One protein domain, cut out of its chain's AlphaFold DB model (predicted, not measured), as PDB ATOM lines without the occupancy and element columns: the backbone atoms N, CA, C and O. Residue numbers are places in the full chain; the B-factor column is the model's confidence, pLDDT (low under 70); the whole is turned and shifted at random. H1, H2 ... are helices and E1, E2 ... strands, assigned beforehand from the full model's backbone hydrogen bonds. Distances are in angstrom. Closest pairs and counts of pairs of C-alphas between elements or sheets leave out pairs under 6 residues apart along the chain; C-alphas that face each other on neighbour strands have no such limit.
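AT A GLANCE: This is residues 2 to 111 of the 117 residues of an uncharacterized protein of Beta vulgaris subsp. vulgaris (UniProt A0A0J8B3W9). The short helix H3 lies near the middle, with H1 crossing it and the long helix H4 packed alongside it, running back the opposite way until its end, residues 102 to 111, sticks out. The small two-stranded hairpin E1 and E2 lies near H3's residues 68 to 72, and tiny H2 lies far out. The printed part has 110 residues, with four named helices and two named strands in the order H1 H2 E1 E2 H3 H4; of the 66 residues in named elements helices hold 53, the class being mostly helix, and the sheet E1 - E2 is antiparallel. It is only just compact, close to loose, with a radius of gyration of the C-alphas of 15.6 A and spans of 53 by 35 by 20 A.

IN THESE COORDINATES: Find C-alpha 2 at (80.676, 67.115, 51.168); from there H1 runs 15.3 A to residue 12. Next come H2, residues 23 to 26, E1, residues 37 to 42 over 16.8 A, and E2, residues 45 to 51 over 17.5 A. H3 follows, residues 62 to 72 over 16.3 A. H4, residues 85 to 111, runs 39.9 A to C-alpha 111 at (103.302, 48.016, 43.494).

HOW THE PARTS SIT: H1 and H3 touch, about perpendicular at 81 degrees; look at the closest C-alphas, Cys 5 and Pro 62, 4.5 A apart. H2 is apart from H1, E2, H3 and H4. In the hairpin E1 and E2, N 38 and O 50 are within hydrogen-bond range at 2.9 A, as are N 47 and O 40 at 2.8 A. The closest C-alphas of E2 and H3, Lys 47 and Ser 72, are 5.7 A apart. H3 and H4 form a helical hairpin, at a shallow tilt of 30 degrees, opposite ways; H4 touches H3 with residues 87 to 98 alone, closest at the C-alphas of Glu 63 and Glu 94, 5.4 A. O i to N i+4 pairs are within range in 6 of 7 for H1, 6 of 7 for H3 and 21 of 23 for H4; H2 is too short for one.

THE WHOLE: The C-alphas of Pro 28 and Asp 111 are the two farthest apart, at 53.3 A. The printed part has no cut, and the link from H3 to H4, 12 residues, is long. Look for pLDDT under 70 at residue 72, residues 81 to 86 and residues 109 to 111.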
ATOM      1  N   LEU A   2      81.074  66.956  49.750       90.31
ATOM      2  CA  LEU A   2      80.676  67.115  51.168       90.31
ATOM      3  C   LEU A   2      79.378  66.375  51.551       90.31
ATOM      4  O   LEU A   2      79.347  65.708  52.576       90.31
ATOM      5  N   MET A   3      78.328  66.438  50.720       92.00
ATOM      6  CA  MET A   3      77.067  65.722  50.996       92.00
ATOM      7  C   MET A   3      77.288  64.211  51.172       92.00
ATOM      8  O   MET A   3      76.819  63.645  52.148       92.00
ATOM      9  N   GLY A   4      78.071  63.583  50.287       94.44
ATOM     10  CA  GLY A   4      78.394  62.156  50.396       94.44
ATOM     11  C   GLY A   4      79.187  61.823  51.665       94.44
ATOM     12  O   GLY A   4      78.936  60.799  52.290       94.44
ATOM     13  N   CYS A   5      80.076  62.724  52.104       94.94
ATOM     14  CA  CYS A   5      80.761  62.575  53.390       94.94
ATOM     15  C   CYS A   5      79.759  62.599  54.553       94.94
ATOM     16  O   CYS A   5      79.809  61.738  55.421       94.94
ATOM     17  N   LEU A   6      78.808  63.540  54.556       95.56
ATOM     18  CA  LEU A   6      77.778  63.636  55.596       95.56
ATOM     19  C   LEU A   6      76.824  62.425  55.597       95.56
ATOM     20  O   LEU A   6      76.422  61.973  56.664       95.56
ATOM     21  N   GLU A   7      76.491  61.869  54.430       96.19
ATOM     22  CA  GLU A   7      75.692  60.638  54.293       96.19
ATOM     23  C   GLU A   7      76.429  59.382  54.782       96.19
ATOM     24  O   GLU A   7      75.819  58.402  55.212       96.19
ATOM     25  N   GLU A   8      77.755  59.376  54.714       95.94
ATOM     26  CA  GLU A   8      78.558  58.320  55.315       95.94
ATOM     27  C   GLU A   8      78.668  58.485  56.830       95.94
ATOM     28  O   GLU A   8      78.434  57.530  57.574       95.94
ATOM     29  N   LEU A   9      78.947  59.701  57.296       94.75
ATOM     30  CA  LEU A   9      79.034  60.009  58.720       94.75
ATOM     31  C   LEU A   9      77.708  59.762  59.444       94.75
ATOM     32  O   LEU A   9      77.728  59.273  60.570       94.75
ATOM     33  N   SER A  10      76.562  60.003  58.802       95.69
ATOM     34  CA  SER A  10      75.253  59.700  59.394       95.69
ATOM     35  C   SER A  10      75.043  58.211  59.667       95.69
ATOM     36  O   SER A  10      74.382  57.857  60.642       95.69
ATOM     37  N   ARG A  11      75.643  57.330  58.857       94.62
ATOM     38  CA  ARG A  11      75.639  55.878  59.092       94.62
ATOM     39  C   ARG A  11      76.623  55.473  60.188       94.62
ATOM     40  O   ARG A  11      76.325  54.554  60.943       94.62
ATOM     41  N   ARG A  12      77.782  56.141  60.274       92.12
ATOM     42  CA  ARG A  12      78.809  55.870  61.302       92.12
ATOM     43  C   ARG A  12      78.384  56.343  62.697       92.12
ATOM     44  O   ARG A  12      78.716  55.686  63.678       92.12
ATOM     45  N   TYR A  13      77.648  57.450  62.784       92.25
ATOM     46  CA  TYR A  13      77.281  58.112  64.039       92.25
ATOM     47  C   TYR A  13      75.759  58.222  64.211       92.25
ATOM     48  O   TYR A  13      75.212  59.328  64.163       92.25
ATOM     49  N   PRO A  14      75.043  57.102  64.429       91.88
ATOM     50  CA  PRO A  14      73.581  57.103  64.529       91.88
ATOM     51  C   PRO A  14      73.045  57.856  65.759       91.88
ATOM     52  O   PRO A  14      71.881  58.250  65.771       91.88
ATOM     53  N   GLY A  15      73.877  58.108  66.777       90.19
ATOM     54  CA  GLY A  15      73.541  58.976  67.911       90.19
ATOM     55  C   GLY A  15      73.513  60.469  67.557       90.19
ATOM     56  O   GLY A  15      73.151  61.293  68.395       90.19
ATOM     57  N   THR A  16      73.884  60.828  66.326       92.44
ATOM     58  CA  THR A  16      73.908  62.202  65.816       92.44
ATOM     59  C   THR A  16      72.824  62.405  64.775       92.44
ATOM     60  O   THR A  16      72.704  61.649  63.811       92.44
ATOM     61  N   LYS A  17      72.049  63.478  64.919       94.38
ATOM     62  CA  LYS A  17      71.003  63.814  63.955       94.38
ATOM     63  C   LYS A  17      71.569  64.639  62.798       94.38
ATOM     64  O   LYS A  17      71.939  65.794  62.983       94.38
ATOM     65  N   PHE A  18      71.530  64.076  61.594       96.31
ATOM     66  CA  PHE A  18      71.855  64.778  60.350       96.31
ATOM     67  C   PHE A  18      70.571  65.188  59.623       96.31
ATOM     68  O   PHE A  18      69.694  64.360  59.378       96.31
ATOM     69  N   VAL A  19      70.450  66.469  59.276       96.19
ATOM     70  CA  VAL A  19      69.311  67.023  58.527       96.19
ATOM     71  C   VAL A  19      69.800  67.992  57.457       96.19
ATOM     72  O   VAL A  19      70.856  68.603  57.605       96.19
ATOM     73  N   LYS A  20      69.021  68.142  56.383       96.00
ATOM     74  CA  LYS A  20      69.281  69.106  55.310       96.00
ATOM     75  C   LYS A  20      68.008  69.860  54.947       96.00
ATOM     76  O   LYS A  20      66.917  69.301  55.021       96.00
ATOM     77  N   ILE A  21      68.176  71.109  54.538       96.31
ATOM     78  CA  ILE A  21      67.122  71.994  54.041       96.31
ATOM     79  C   ILE A  21      67.681  72.801  52.867       96.31
ATOM     80  O   ILE A  21      68.888  73.053  52.814       96.31
ATOM     81  N   ILE A  22      66.827  73.177  51.915       95.50
ATOM     82  CA  ILE A  22      67.205  74.083  50.827       95.50
ATOM     83  C   ILE A  22      67.394  75.485  51.421       95.50
ATOM     84  O   ILE A  22      66.586  75.941  52.229       95.50
ATOM     85  N   SER A  23      68.477  76.172  51.052       96.00
ATOM     86  CA  SER A  23      68.858  77.454  51.663       96.00
ATOM     87  C   SER A  23      67.764  78.514  51.562       96.00
ATOM     88  O   SER A  23      67.472  79.173  52.555       96.00
ATOM     89  N   THR A  24      67.122  78.622  50.400       94.56
ATOM     90  CA  THR A  24      66.048  79.583  50.120       94.56
ATOM     91  C   THR A  24      64.755  79.293  50.875       94.56
ATOM     92  O   THR A  24      64.010  80.226  51.159       94.56
ATOM     93  N   ASP A  25      64.507  78.029  51.233       96.06
ATOM     94  CA  ASP A  25      63.354  77.635  52.055       96.06
ATOM     95  C   ASP A  25      63.586  77.976  53.535       96.06
ATOM     96  O   ASP A  25      62.637  78.188  54.286       96.06
ATOM     97  N   CYS A  26      64.852  78.025  53.962       95.38
ATOM     98  CA  CYS A  26      65.247  78.386  55.322       95.38
ATOM     99  C   CYS A  26      65.331  79.910  55.506       95.38
ATOM    100  O   CYS A  26      64.789  80.455  56.467       95.38
ATOM    101  N   ILE A  27      66.020  80.599  54.589       95.25
ATOM    102  CA  ILE A  27      66.226  82.051  54.598       95.25
ATOM    103  C   ILE A  27      66.043  82.575  53.162       95.25
ATOM    104  O   ILE A  27      66.830  82.219  52.278       95.25
ATOM    105  N   PRO A  28      65.056  83.456  52.906       96.56
ATOM    106  CA  PRO A  28      64.884  84.070  51.594       96.56
ATOM    107  C   PRO A  28      66.153  84.802  51.142       96.56
ATOM    108  O   PRO A  28      66.726  85.583  51.901       96.56
ATOM    109  N   ASN A  29      66.567  84.582  49.891       95.31
ATOM    110  CA  ASN A  29      67.758  85.195  49.287       95.31
ATOM    111  C   ASN A  29      69.071  84.925  50.050       95.31
ATOM    112  O   ASN A  29      69.959  85.780  50.081       95.31
ATOM    113  N   TYR A  30      69.208  83.753  50.682       96.69
ATOM    114  CA  TYR A  30      70.468  83.374  51.318       96.69
ATOM    115  C   TYR A  30      71.623  83.358  50.292       96.69
ATOM    116  O   TYR A  30      71.470  82.723  49.249       96.69
ATOM    117  N   PRO A  31      72.769  84.020  50.549       95.50
ATOM    118  CA  PRO A  31      73.819  84.178  49.542       95.50
ATOM    119  C   PRO A  31      74.444  82.854  49.090       95.50
ATOM    120  O   PRO A  31      74.937  82.081  49.913       95.50
ATOM    121  N   ASP A  32      74.539  82.646  47.776       94.88
ATOM    122  CA  ASP A  32      75.150  81.441  47.196       94.88
ATOM    123  C   ASP A  32      76.627  81.276  47.573       94.88
ATOM    124  O   ASP A  32      77.108  80.156  47.728       94.88
ATOM    125  N   CYS A  33      77.356  82.376  47.790       93.75
ATOM    126  CA  CYS A  33      78.754  82.330  48.231       93.75
ATOM    127  C   CYS A  33      78.934  81.700  49.624       93.75
ATOM    128  O   CYS A  33      80.027  81.229  49.941       93.75
ATOM    129  N   ASN A  34      77.870  81.650  50.433       94.50
ATOM    130  CA  ASN A  34      77.872  80.996  51.738       94.50
ATOM    131  C   ASN A  34      77.520  79.503  51.640       94.50
ATOM    132  O   ASN A  34      77.527  78.808  52.660       94.50
ATOM    133  N   LEU A  35      77.184  78.993  50.450       93.56
ATOM    134  CA  LEU A  35      76.811  77.598  50.263       93.56
ATOM    135  C   LEU A  35      78.031  76.687  50.035       93.56
ATOM    136  O   LEU A  35      78.989  77.068  49.359       93.56
ATOM    137  N   PRO A  36      77.993  75.449  50.565       93.81
ATOM    138  CA  PRO A  36      77.018  74.960  51.539       93.81
ATOM    139  C   PRO A  36      77.254  75.612  52.911       93.81
ATOM    140  O   PRO A  36      78.387  75.920  53.262       93.81
ATOM    141  N   THR A  37      76.193  75.797  53.697       95.06
ATOM    142  CA  THR A  37      76.311  76.191  55.107       95.06
ATOM    143  C   THR A  37      76.015  74.992  55.997       95.06
ATOM    144  O   THR A  37      74.996  74.327  55.807       95.06
ATOM    145  N   LEU A  38      76.882  74.720  56.973       95.19
ATOM    146  CA  LEU A  38      76.686  73.666  57.965       95.19
ATOM    147  C   LEU A  38      76.552  74.273  59.361       95.19
ATOM    148  O   LEU A  38      77.470  74.926  59.857       95.19
ATOM    149  N   LEU A  39      75.406  74.027  59.992       94.44
ATOM    150  CA  LEU A  39      75.122  74.446  61.360       94.44
ATOM    151  C   LEU A  39      75.243  73.248  62.293       94.44
ATOM    152  O   LEU A  39      74.623  72.210  62.064       94.44
ATOM    153  N   VAL A  40      76.016  73.413  63.361       94.50
ATOM    154  CA  VAL A  40      76.221  72.384  64.379       94.50
ATOM    155  C   VAL A  40      75.549  72.835  65.664       94.50
ATOM    156  O   VAL A  40      75.860  73.904  66.188       94.50
ATOM    157  N   TYR A  41      74.642  72.009  66.179       92.94
ATOM    158  CA  TYR A  41      73.932  72.243  67.432       92.94
ATOM    159  C   TYR A  41      74.214  71.111  68.411       92.94
ATOM    160  O   TYR A  41      74.236  69.948  68.021       92.94
ATOM    161  N   ASN A  42      74.363  71.449  69.688       90.31
ATOM    162  CA  ASN A  42      74.335  70.473  70.771       90.31
ATOM    163  C   ASN A  42      73.801  71.134  72.050       90.31
ATOM    164  O   ASN A  42      74.103  72.298  72.321       90.31
ATOM    165  N   ASN A  43      72.982  70.411  72.820       89.62
ATOM    166  CA  ASN A  43      72.336  70.891  74.050       89.62
ATOM    167  C   ASN A  43      71.632  72.258  73.901       89.62
ATOM    168  O   ASN A  43      71.765  73.137  74.747       89.62
ATOM    169  N   GLY A  44      70.909  72.453  72.791       90.81
ATOM    170  CA  GLY A  44      70.149  73.682  72.517       90.81
ATOM    171  C   GLY A  44      70.989  74.902  72.115       90.81
ATOM    172  O   GLY A  44      70.420  75.959  71.862       90.81
ATOM    173  N   ALA A  45      72.315  74.769  72.015       92.19
ATOM    174  CA  ALA A  45      73.220  75.850  71.638       92.19
ATOM    175  C   ALA A  45      73.890  75.593  70.280       92.19
ATOM    176  O   ALA A  45      74.197  74.451  69.930       92.19
ATOM    177  N   VAL A  46      74.160  76.674  69.540       92.56
ATOM    178  CA  VAL A  46      75.003  76.642  68.334       92.56
ATOM    179  C   VAL A  46      76.452  76.413  68.758       92.56
ATOM    180  O   VAL A  46      76.978  77.137  69.600       92.56
ATOM    181  N   LYS A  47      77.096  75.408  68.167       92.56
ATOM    182  CA  LYS A  47      78.493  75.032  68.425       92.56
ATOM    183  C   LYS A  47      79.425  75.474  67.312       92.56
ATOM    184  O   LYS A  47      80.557  75.861  67.575       92.56
ATOM    185  N   ALA A  48      78.938  75.450  66.076       93.25
ATOM    186  CA  ALA A  48      79.664  75.965  64.930       93.25
ATOM    187  C   ALA A  48      78.720  76.382  63.804       93.25
ATOM    188  O   ALA A  48      77.617  75.850  63.652       93.25
ATOM    189  N   ASN A  49      79.207  77.324  63.003       94.06
ATOM    190  CA  ASN A  49      78.598  77.762  61.761       94.06
ATOM    191  C   ASN A  49      79.690  77.812  60.689       94.06
ATOM    192  O   ASN A  49      80.571  78.671  60.741       94.06
ATOM    193  N   TYR A  50      79.633  76.887  59.738       93.75
ATOM    194  CA  TYR A  50      80.568  76.823  58.621       93.75
ATOM    195  C   TYR A  50      79.867  77.324  57.365       93.75
ATOM    196  O   TYR A  50      79.049  76.605  56.795       93.75
ATOM    197  N   ALA A  51      80.175  78.548  56.942       94.38
ATOM    198  CA  ALA A  51      79.706  79.091  55.672       94.38
ATOM    199  C   ALA A  51      80.713  78.763  54.558       94.38
ATOM    200  O   ALA A  51      81.896  79.100  54.649       94.38
ATOM    201  N   GLY A  52      80.240  78.111  53.499       92.25
ATOM    202  CA  GLY A  52      81.054  77.660  52.379       92.25
ATOM    203  C   GLY A  52      81.905  76.420  52.685       92.25
ATOM    204  O   GLY A  52      81.787  75.761  53.716       92.25
ATOM    205  N   LEU A  53      82.796  76.084  51.747       89.81
ATOM    206  CA  LEU A  53      83.631  74.872  51.806       89.81
ATOM    207  C   LEU A  53      85.007  75.068  52.454       89.81
ATOM    208  O   LEU A  53      85.754  74.100  52.579       89.81
ATOM    209  N   GLN A  54      85.367  76.291  52.846       87.88
ATOM    210  CA  GLN A  54      86.749  76.622  53.218       87.88
ATOM    211  C   GLN A  54      87.255  75.824  54.426       87.88
ATOM    212  O   GLN A  54      88.434  75.496  54.505       87.88
ATOM    213  N   SER A  55      86.355  75.458  55.336       86.44
ATOM    214  CA  SER A  55      86.696  74.688  56.532       86.44
ATOM    215  C   SER A  55      86.928  73.194  56.278       86.44
ATOM    216  O   SER A  55      87.437  72.527  57.168       86.44
ATOM    217  N   PHE A  56      86.572  72.649  55.105       86.00
ATOM    218  CA  PHE A  56      86.479  71.195  54.887       86.00
ATOM    219  C   PHE A  56      87.589  70.573  54.023       86.00
ATOM    220  O   PHE A  56      87.491  69.395  53.676       86.00
ATOM    221  N   GLY A  57      88.659  71.313  53.716       79.12
ATOM    222  CA  GLY A  57      89.825  70.797  52.984       79.12
ATOM    223  C   GLY A  57      89.525  70.301  51.558       79.12
ATOM    224  O   GLY A  57      88.378  70.214  51.112       79.12
ATOM    225  N   LYS A  58      90.581  69.989  50.797       81.50
ATOM    226  CA  LYS A  58      90.486  69.338  49.480       81.50
ATOM    227  C   LYS A  58      91.594  68.275  49.351       81.50
ATOM    228  O   LYS A  58      92.751  68.646  49.529       81.50
ATOM    229  N   PRO A  59      91.268  67.010  49.012       80.69
ATOM    230  CA  PRO A  59      89.917  66.480  48.816       80.69
ATOM    231  C   PRO A  59      89.129  66.406  50.132       80.69
ATOM    232  O   PRO A  59      89.686  66.208  51.206       80.69
ATOM    233  N   CYS A  60      87.813  66.586  50.039       85.38
ATOM    234  CA  CYS A  60      86.916  66.468  51.184       85.38
ATOM    235  C   CYS A  60      86.668  64.976  51.458       85.38
ATOM    236  O   CYS A  60      86.064  64.300  50.620       85.38
ATOM    237  N   THR A  61      87.172  64.469  52.587       92.06
ATOM    238  CA  THR A  61      87.009  63.074  53.031       92.06
ATOM    239  C   THR A  61      86.062  62.989  54.232       92.06
ATOM    240  O   THR A  61      85.996  63.945  55.012       92.06
ATOM    241  N   PRO A  62      85.343  61.864  54.431       93.19
ATOM    242  CA  PRO A  62      84.516  61.657  55.621       93.19
ATOM    243  C   PRO A  62      85.303  61.864  56.917       93.19
ATOM    244  O   PRO A  62      84.836  62.573  57.804       93.19
ATOM    245  N   GLU A  63      86.527  61.335  56.978       92.88
ATOM    246  CA  GLU A  63      87.414  61.454  58.138       92.88
ATOM    247  C   GLU A  63      87.786  62.922  58.402       92.88
ATOM    248  O   GLU A  63      87.674  63.410  59.523       92.88
ATOM    249  N   GLY A  64      88.163  63.672  57.359       91.44
ATOM    250  CA  GLY A  64      88.491  65.094  57.483       91.44
ATOM    251  C   GLY A  64      87.298  65.932  57.947       91.44
ATOM    252  O   GLY A  64      87.436  66.776  58.832       91.44
ATOM    253  N   VAL A  65      86.105  65.663  57.408       92.81
ATOM    254  CA  VAL A  65      84.862  66.317  57.845       92.81
ATOM    255  C   VAL A  65      84.565  65.988  59.308       92.81
ATOM    256  O   VAL A  65      84.241  66.894  60.077       92.81
ATOM    257  N   ALA A  66      84.719  64.730  59.720       91.81
ATOM    258  CA  ALA A  66      84.501  64.317  61.101       91.81
ATOM    259  C   ALA A  66      85.447  65.033  62.074       91.81
ATOM    260  O   ALA A  66      85.004  65.537  63.109       91.81
ATOM    261  N   LEU A  67      86.729  65.154  61.716       89.50
ATOM    262  CA  LEU A  67      87.724  65.878  62.510       89.50
ATOM    263  C   LEU A  67      87.366  67.361  62.670       89.50
ATOM    264  O   LEU A  67      87.468  67.901  63.775       89.50
ATOM    265  N   VAL A  68      86.900  68.021  61.603       90.50
ATOM    266  CA  VAL A  68      86.435  69.420  61.657       90.50
ATOM    267  C   VAL A  68      85.231  69.561  62.591       90.50
ATOM    268  O   VAL A  68      85.205  70.465  63.424       90.50
ATOM    269  N   LEU A  69      84.264  68.644  62.509       89.75
ATOM    270  CA  LEU A  69      83.080  68.664  63.372       89.75
ATOM    271  C   LEU A  69      83.437  68.464  64.851       89.75
ATOM    272  O   LEU A  69      82.921  69.181  65.710       89.75
ATOM    273  N   CYS A  70      84.374  67.567  65.158       83.38
ATOM    274  CA  CYS A  70      84.783  67.281  66.535       83.38
ATOM    275  C   CYS A  70      85.499  68.449  67.235       83.38
ATOM    276  O   CYS A  70      85.448  68.538  68.470       83.38
ATOM    277  N   HIS A  71      86.135  69.355  66.476       77.50
ATOM    278  CA  HIS A  71      86.773  70.553  67.035       77.50
ATOM    279  C   HIS A  71      85.772  71.467  67.750       77.50
ATOM    280  O   HIS A  71      86.146  72.124  68.718       77.50
ATOM    281  N   SER A  72      84.514  71.496  67.303       67.31
ATOM    282  CA  SER A  72      83.506  72.412  67.844       67.31
ATOM    283  C   SER A  72      82.914  71.951  69.184       67.31
ATOM    284  O   SER A  72      82.904  72.725  70.136       67.31
ATOM    285  N   ASP A  73      82.455  70.699  69.291       76.19
ATOM    286  CA  ASP A  73      81.820  70.104  70.488       76.19
ATOM    287  C   ASP A  73      81.613  68.580  70.242       76.19
ATOM    288  O   ASP A  73      81.758  68.157  69.089       76.19
ATOM    289  N   PRO A  74      81.359  67.701  71.246       74.50
ATOM    290  CA  PRO A  74      80.928  66.313  71.008       74.50
ATOM    291  C   PRO A  74      79.578  66.281  70.304       74.50
ATOM    292  O   PRO A  74      78.529  66.131  70.922       74.50
ATOM    293  N   VAL A  75      79.609  66.446  68.992       85.94
ATOM    294  CA  VAL A  75      78.405  66.408  68.167       85.94
ATOM    295  C   VAL A  75      78.277  65.091  67.429       85.94
ATOM    296  O   VAL A  75      77.163  64.713  67.107       85.94
ATOM    297  N   LEU A  76      79.392  64.391  67.203       88.44
ATOM    298  CA  LEU A  76      79.416  63.046  66.640       88.44
ATOM    299  C   LEU A  76      79.397  62.018  67.773       88.44
ATOM    300  O   LEU A  76      80.294  61.996  68.611       88.44
ATOM    301  N   ASN A  77      78.366  61.182  67.779       85.12
ATOM    302  CA  ASN A  77      78.136  60.122  68.753       85.12
ATOM    303  C   ASN A  77      77.649  58.852  68.042       85.12
ATOM    304  O   ASN A  77      76.728  58.899  67.221       85.12
ATOM    305  N   ASP A  78      78.251  57.717  68.383       83.88
ATOM    306  CA  ASP A  78      77.883  56.390  67.886       83.88
ATOM    307  C   ASP A  78      76.629  55.810  68.563       83.88
ATOM    308  O   ASP A  78      76.097  54.798  68.116       83.88
ATOM    309  N   GLY A  79      76.125  56.461  69.616       78.06
ATOM    310  CA  GLY A  79      74.976  56.000  70.397       78.06
ATOM    311  C   GLY A  79      75.303  54.840  71.343       78.06
ATOM    312  O   GLY A  79      74.411  54.366  72.042       78.06
ATOM    313  N   LEU A  80      76.564  54.399  71.386       71.75
ATOM    314  CA  LEU A  80      77.051  53.296  72.217       71.75
ATOM    315  C   LEU A  80      77.835  53.811  73.430       71.75
ATOM    316  O   LEU A  80      77.808  53.201  74.498       71.75
ATOM    317  N   THR A  81      78.525  54.943  73.276       62.78
ATOM    318  CA  THR A  81      79.385  55.529  74.309       62.78
ATOM    319  C   THR A  81      78.679  56.672  75.050       62.78
ATOM    320  O   THR A  81      78.439  57.748  74.511       62.78
ATOM    321  N   GLY A  82      78.322  56.453  76.318       55.88
ATOM    322  CA  GLY A  82      77.776  57.504  77.187       55.88
ATOM    323  C   GLY A  82      78.878  58.366  77.825       55.88
ATOM    324  O   GLY A  82      79.776  57.826  78.466       55.88
ATOM    325  N   GLY A  83      78.786  59.697  77.707       61.09
ATOM    326  CA  GLY A  83      79.613  60.668  78.456       61.09
ATOM    327  C   GLY A  83      80.850  61.231  77.729       61.09
ATOM    328  O   GLY A  83      81.109  60.913  76.570       61.09
ATOM    329  N   ASP A  84      81.625  62.077  78.430       55.31
ATOM    330  CA  ASP A  84      82.805  62.828  77.930       55.31
ATOM    331  C   ASP A  84      83.887  61.968  77.245       55.31
ATOM    332  O   ASP A  84      84.637  62.464  76.398       55.31
ATOM    333  N   SER A  85      83.937  60.665  77.544       56.84
ATOM    334  CA  SER A  85      84.804  59.697  76.857       56.84
ATOM    335  C   SER A  85      84.540  59.609  75.348       56.84
ATOM    336  O   SER A  85      85.454  59.274  74.598       56.84
ATOM    337  N   SER A  86      83.331  59.965  74.895       66.31
ATOM    338  CA  SER A  86      82.903  59.867  73.495       66.31
ATOM    339  C   SER A  86      83.681  60.812  72.561       66.31
ATOM    340  O   SER A  86      84.028  60.441  71.443       66.31
ATOM    341  N   ARG A  87      84.086  62.015  73.019       72.00
ATOM    342  CA  ARG A  87      84.878  62.949  72.179       72.00
ATOM    343  C   ARG A  87      86.194  62.334  71.737       72.00
ATOM    344  O   ARG A  87      86.589  62.438  70.578       72.00
ATOM    345  N   ARG A  88      86.917  61.771  72.704       78.25
ATOM    346  CA  ARG A  88      88.297  61.333  72.510       78.25
ATOM    347  C   ARG A  88      88.342  60.045  71.702       78.25
ATOM    348  O   ARG A  88      89.201  59.932  70.839       78.25
ATOM    349  N   SER A  89      87.390  59.137  71.926       80.38
ATOM    350  CA  SER A  89      87.253  57.914  71.131       80.38
ATOM    351  C   SER A  89      86.895  58.206  69.675       80.38
ATOM    352  O   SER A  89      87.459  57.582  68.782       80.38
ATOM    353  N   VAL A  90      86.013  59.179  69.418       82.94
ATOM    354  CA  VAL A  90      85.669  59.582  68.047       82.94
ATOM    355  C   VAL A  90      86.869  60.227  67.348       82.94
ATOM    356  O   VAL A  90      87.210  59.831  66.238       82.94
ATOM    357  N   LEU A  91      87.550  61.172  68.005       83.69
ATOM    358  CA  LEU A  91      88.741  61.827  67.451       83.69
ATOM    359  C   LEU A  91      89.867  60.839  67.132       83.69
ATOM    360  O   LEU A  91      90.475  60.925  66.066       83.69
ATOM    361  N   ASP A  92      90.142  59.916  68.051       87.12
ATOM    362  CA  ASP A  92      91.166  58.885  67.880       87.12
ATOM    363  C   ASP A  92      90.784  57.907  66.763       87.12
ATOM    364  O   ASP A  92      91.589  57.623  65.878       87.12
ATOM    365  N   GLY A  93      89.517  57.479  66.730       87.00
ATOM    366  CA  GLY A  93      88.984  56.603  65.691       87.00
ATOM    367  C   GLY A  93      89.106  57.195  64.287       87.00
ATOM    368  O   GLY A  93      89.591  56.522  63.380       87.00
ATOM    369  N   GLU A  94      88.726  58.458  64.101       90.06
ATOM    370  CA  GLU A  94      88.804  59.106  62.786       90.06
ATOM    371  C   GLU A  94      90.243  59.450  62.390       90.06
ATOM    372  O   GLU A  94      90.608  59.306  61.224       90.06
ATOM    373  N   SER A  95      91.090  59.818  63.358       89.25
ATOM    374  CA  SER A  95      92.525  60.026  63.118       89.25
ATOM    375  C   SER A  95      93.203  58.730  62.669       89.25
ATOM    376  O   SER A  95      93.950  58.729  61.691       89.25
ATOM    377  N   LYS A  96      92.891  57.608  63.329       91.69
ATOM    378  CA  LYS A  96      93.376  56.277  62.955       91.69
ATOM    379  C   LYS A  96      92.930  55.888  61.545       91.69
ATOM    380  O   LYS A  96      93.776  55.509  60.741       91.69
ATOM    381  N   ARG A  97      91.641  56.045  61.213       91.44
ATOM    382  CA  ARG A  97      91.117  55.755  59.862       91.44
ATOM    383  C   ARG A  97      91.802  56.582  58.783       91.44
ATOM    384  O   ARG A  97      92.086  56.068  57.705       91.44
ATOM    385  N   LEU A  98      92.062  57.858  59.065       89.81
ATOM    386  CA  LEU A  98      92.752  58.731  58.123       89.81
ATOM    387  C   LEU A  98      94.178  58.235  57.857       89.81
ATOM    388  O   LEU A  98      94.585  58.156  56.701       89.81
ATOM    389  N   ILE A  99      94.913  57.864  58.909       91.88
ATOM    390  CA  ILE A  99      96.269  57.315  58.785       91.88
ATOM    391  C   ILE A  99      96.247  55.996  58.009       91.88
ATOM    392  O   ILE A  99      96.997  55.860  57.049       91.88
ATOM    393  N   GLU A 100      95.373  55.053  58.369       91.69
ATOM    394  CA  GLU A 100      95.249  53.756  57.686       91.69
ATOM    395  C   GLU A 100      94.976  53.925  56.188       91.69
ATOM    396  O   GLU A 100      95.603  53.268  55.360       91.69
ATOM    397  N   LYS A 101      94.090  54.859  55.826       87.50
ATOM    398  CA  LYS A 101      93.756  55.142  54.429       87.50
ATOM    399  C   LYS A 101      94.933  55.735  53.655       87.50
ATOM    400  O   LYS A 101      95.167  55.336  52.520       87.50
ATOM    401  N   LEU A 102      95.683  56.650  54.271       87.75
ATOM    402  CA  LEU A 102      96.878  57.243  53.664       87.75
ATOM    403  C   LEU A 102      98.021  56.231  53.516       87.75
ATOM    404  O   LEU A 102      98.766  56.295  52.542       87.75
ATOM    405  N   VAL A 103      98.174  55.313  54.475       91.12
ATOM    406  CA  VAL A 103      99.157  54.222  54.395       91.12
ATOM    407  C   VAL A 103      98.803  53.287  53.240       91.12
ATOM    408  O   VAL A 103      99.643  53.069  52.374       91.12
ATOM    409  N   ALA A 104      97.547  52.834  53.158       87.75
ATOM    410  CA  ALA A 104      97.090  51.964  52.076       87.75
ATOM    411  C   ALA A 104      97.238  52.616  50.689       87.75
ATOM    412  O   ALA A 104      97.610  51.955  49.725       87.75
ATOM    413  N   GLU A 105      96.969  53.918  50.561       84.38
ATOM    414  CA  GLU A 105      97.137  54.638  49.291       84.38
ATOM    415  C   GLU A 105      98.602  54.670  48.828       84.38
ATOM    416  O   GLU A 105      98.862  54.551  47.634       84.38
ATOM    417  N   ARG A 106      99.565  54.767  49.756       82.19
ATOM    418  CA  ARG A 106     100.997  54.698  49.426       82.19
ATOM    419  C   ARG A 106     101.445  53.300  49.025       82.19
ATOM    420  O   ARG A 106     102.145  53.174  48.033       82.19
ATOM    421  N   GLU A 107     101.008  52.273  49.750       83.12
ATOM    422  CA  GLU A 107     101.371  50.882  49.440       83.12
ATOM    423  C   GLU A 107     100.914  50.462  48.033       83.12
ATOM    424  O   GLU A 107     101.630  49.738  47.353       83.12
ATOM    425  N   ASN A 108      99.772  50.967  47.554       75.44
ATOM    426  CA  ASN A 108      99.301  50.695  46.189       75.44
ATOM    427  C   ASN A 108     100.112  51.422  45.097       75.44
ATOM    428  O   ASN A 108     100.154  50.951  43.968       75.44
ATOM    429  N   LEU A 109     100.751  52.559  45.401       67.00
ATOM    430  CA  LEU A 109     101.580  53.290  44.428       67.00
ATOM    431  C   LEU A 109     102.947  52.628  44.210       67.00
ATOM    432  O   LEU A 109     103.537  52.784  43.142       67.00
ATOM    433  N   ASP A 110     103.446  51.907  45.216       63.06
ATOM    434  CA  ASP A 110     104.747  51.238  45.164       63.06
ATOM    435  C   ASP A 110     104.693  49.885  44.409       63.06
ATOM    436  O   ASP A 110     105.734  49.398  43.968       63.06
ATOM    437  N   ASP A 111     103.503  49.297  44.206       58.19
ATOM    438  CA  ASP A 111     103.302  48.016  43.494       58.19
ATOM    439  C   ASP A 111     103.261  48.174  41.956       58.19
ATOM    440  O   ASP A 111     103.725  47.308  41.214       58.19
TER     441      ASP A 111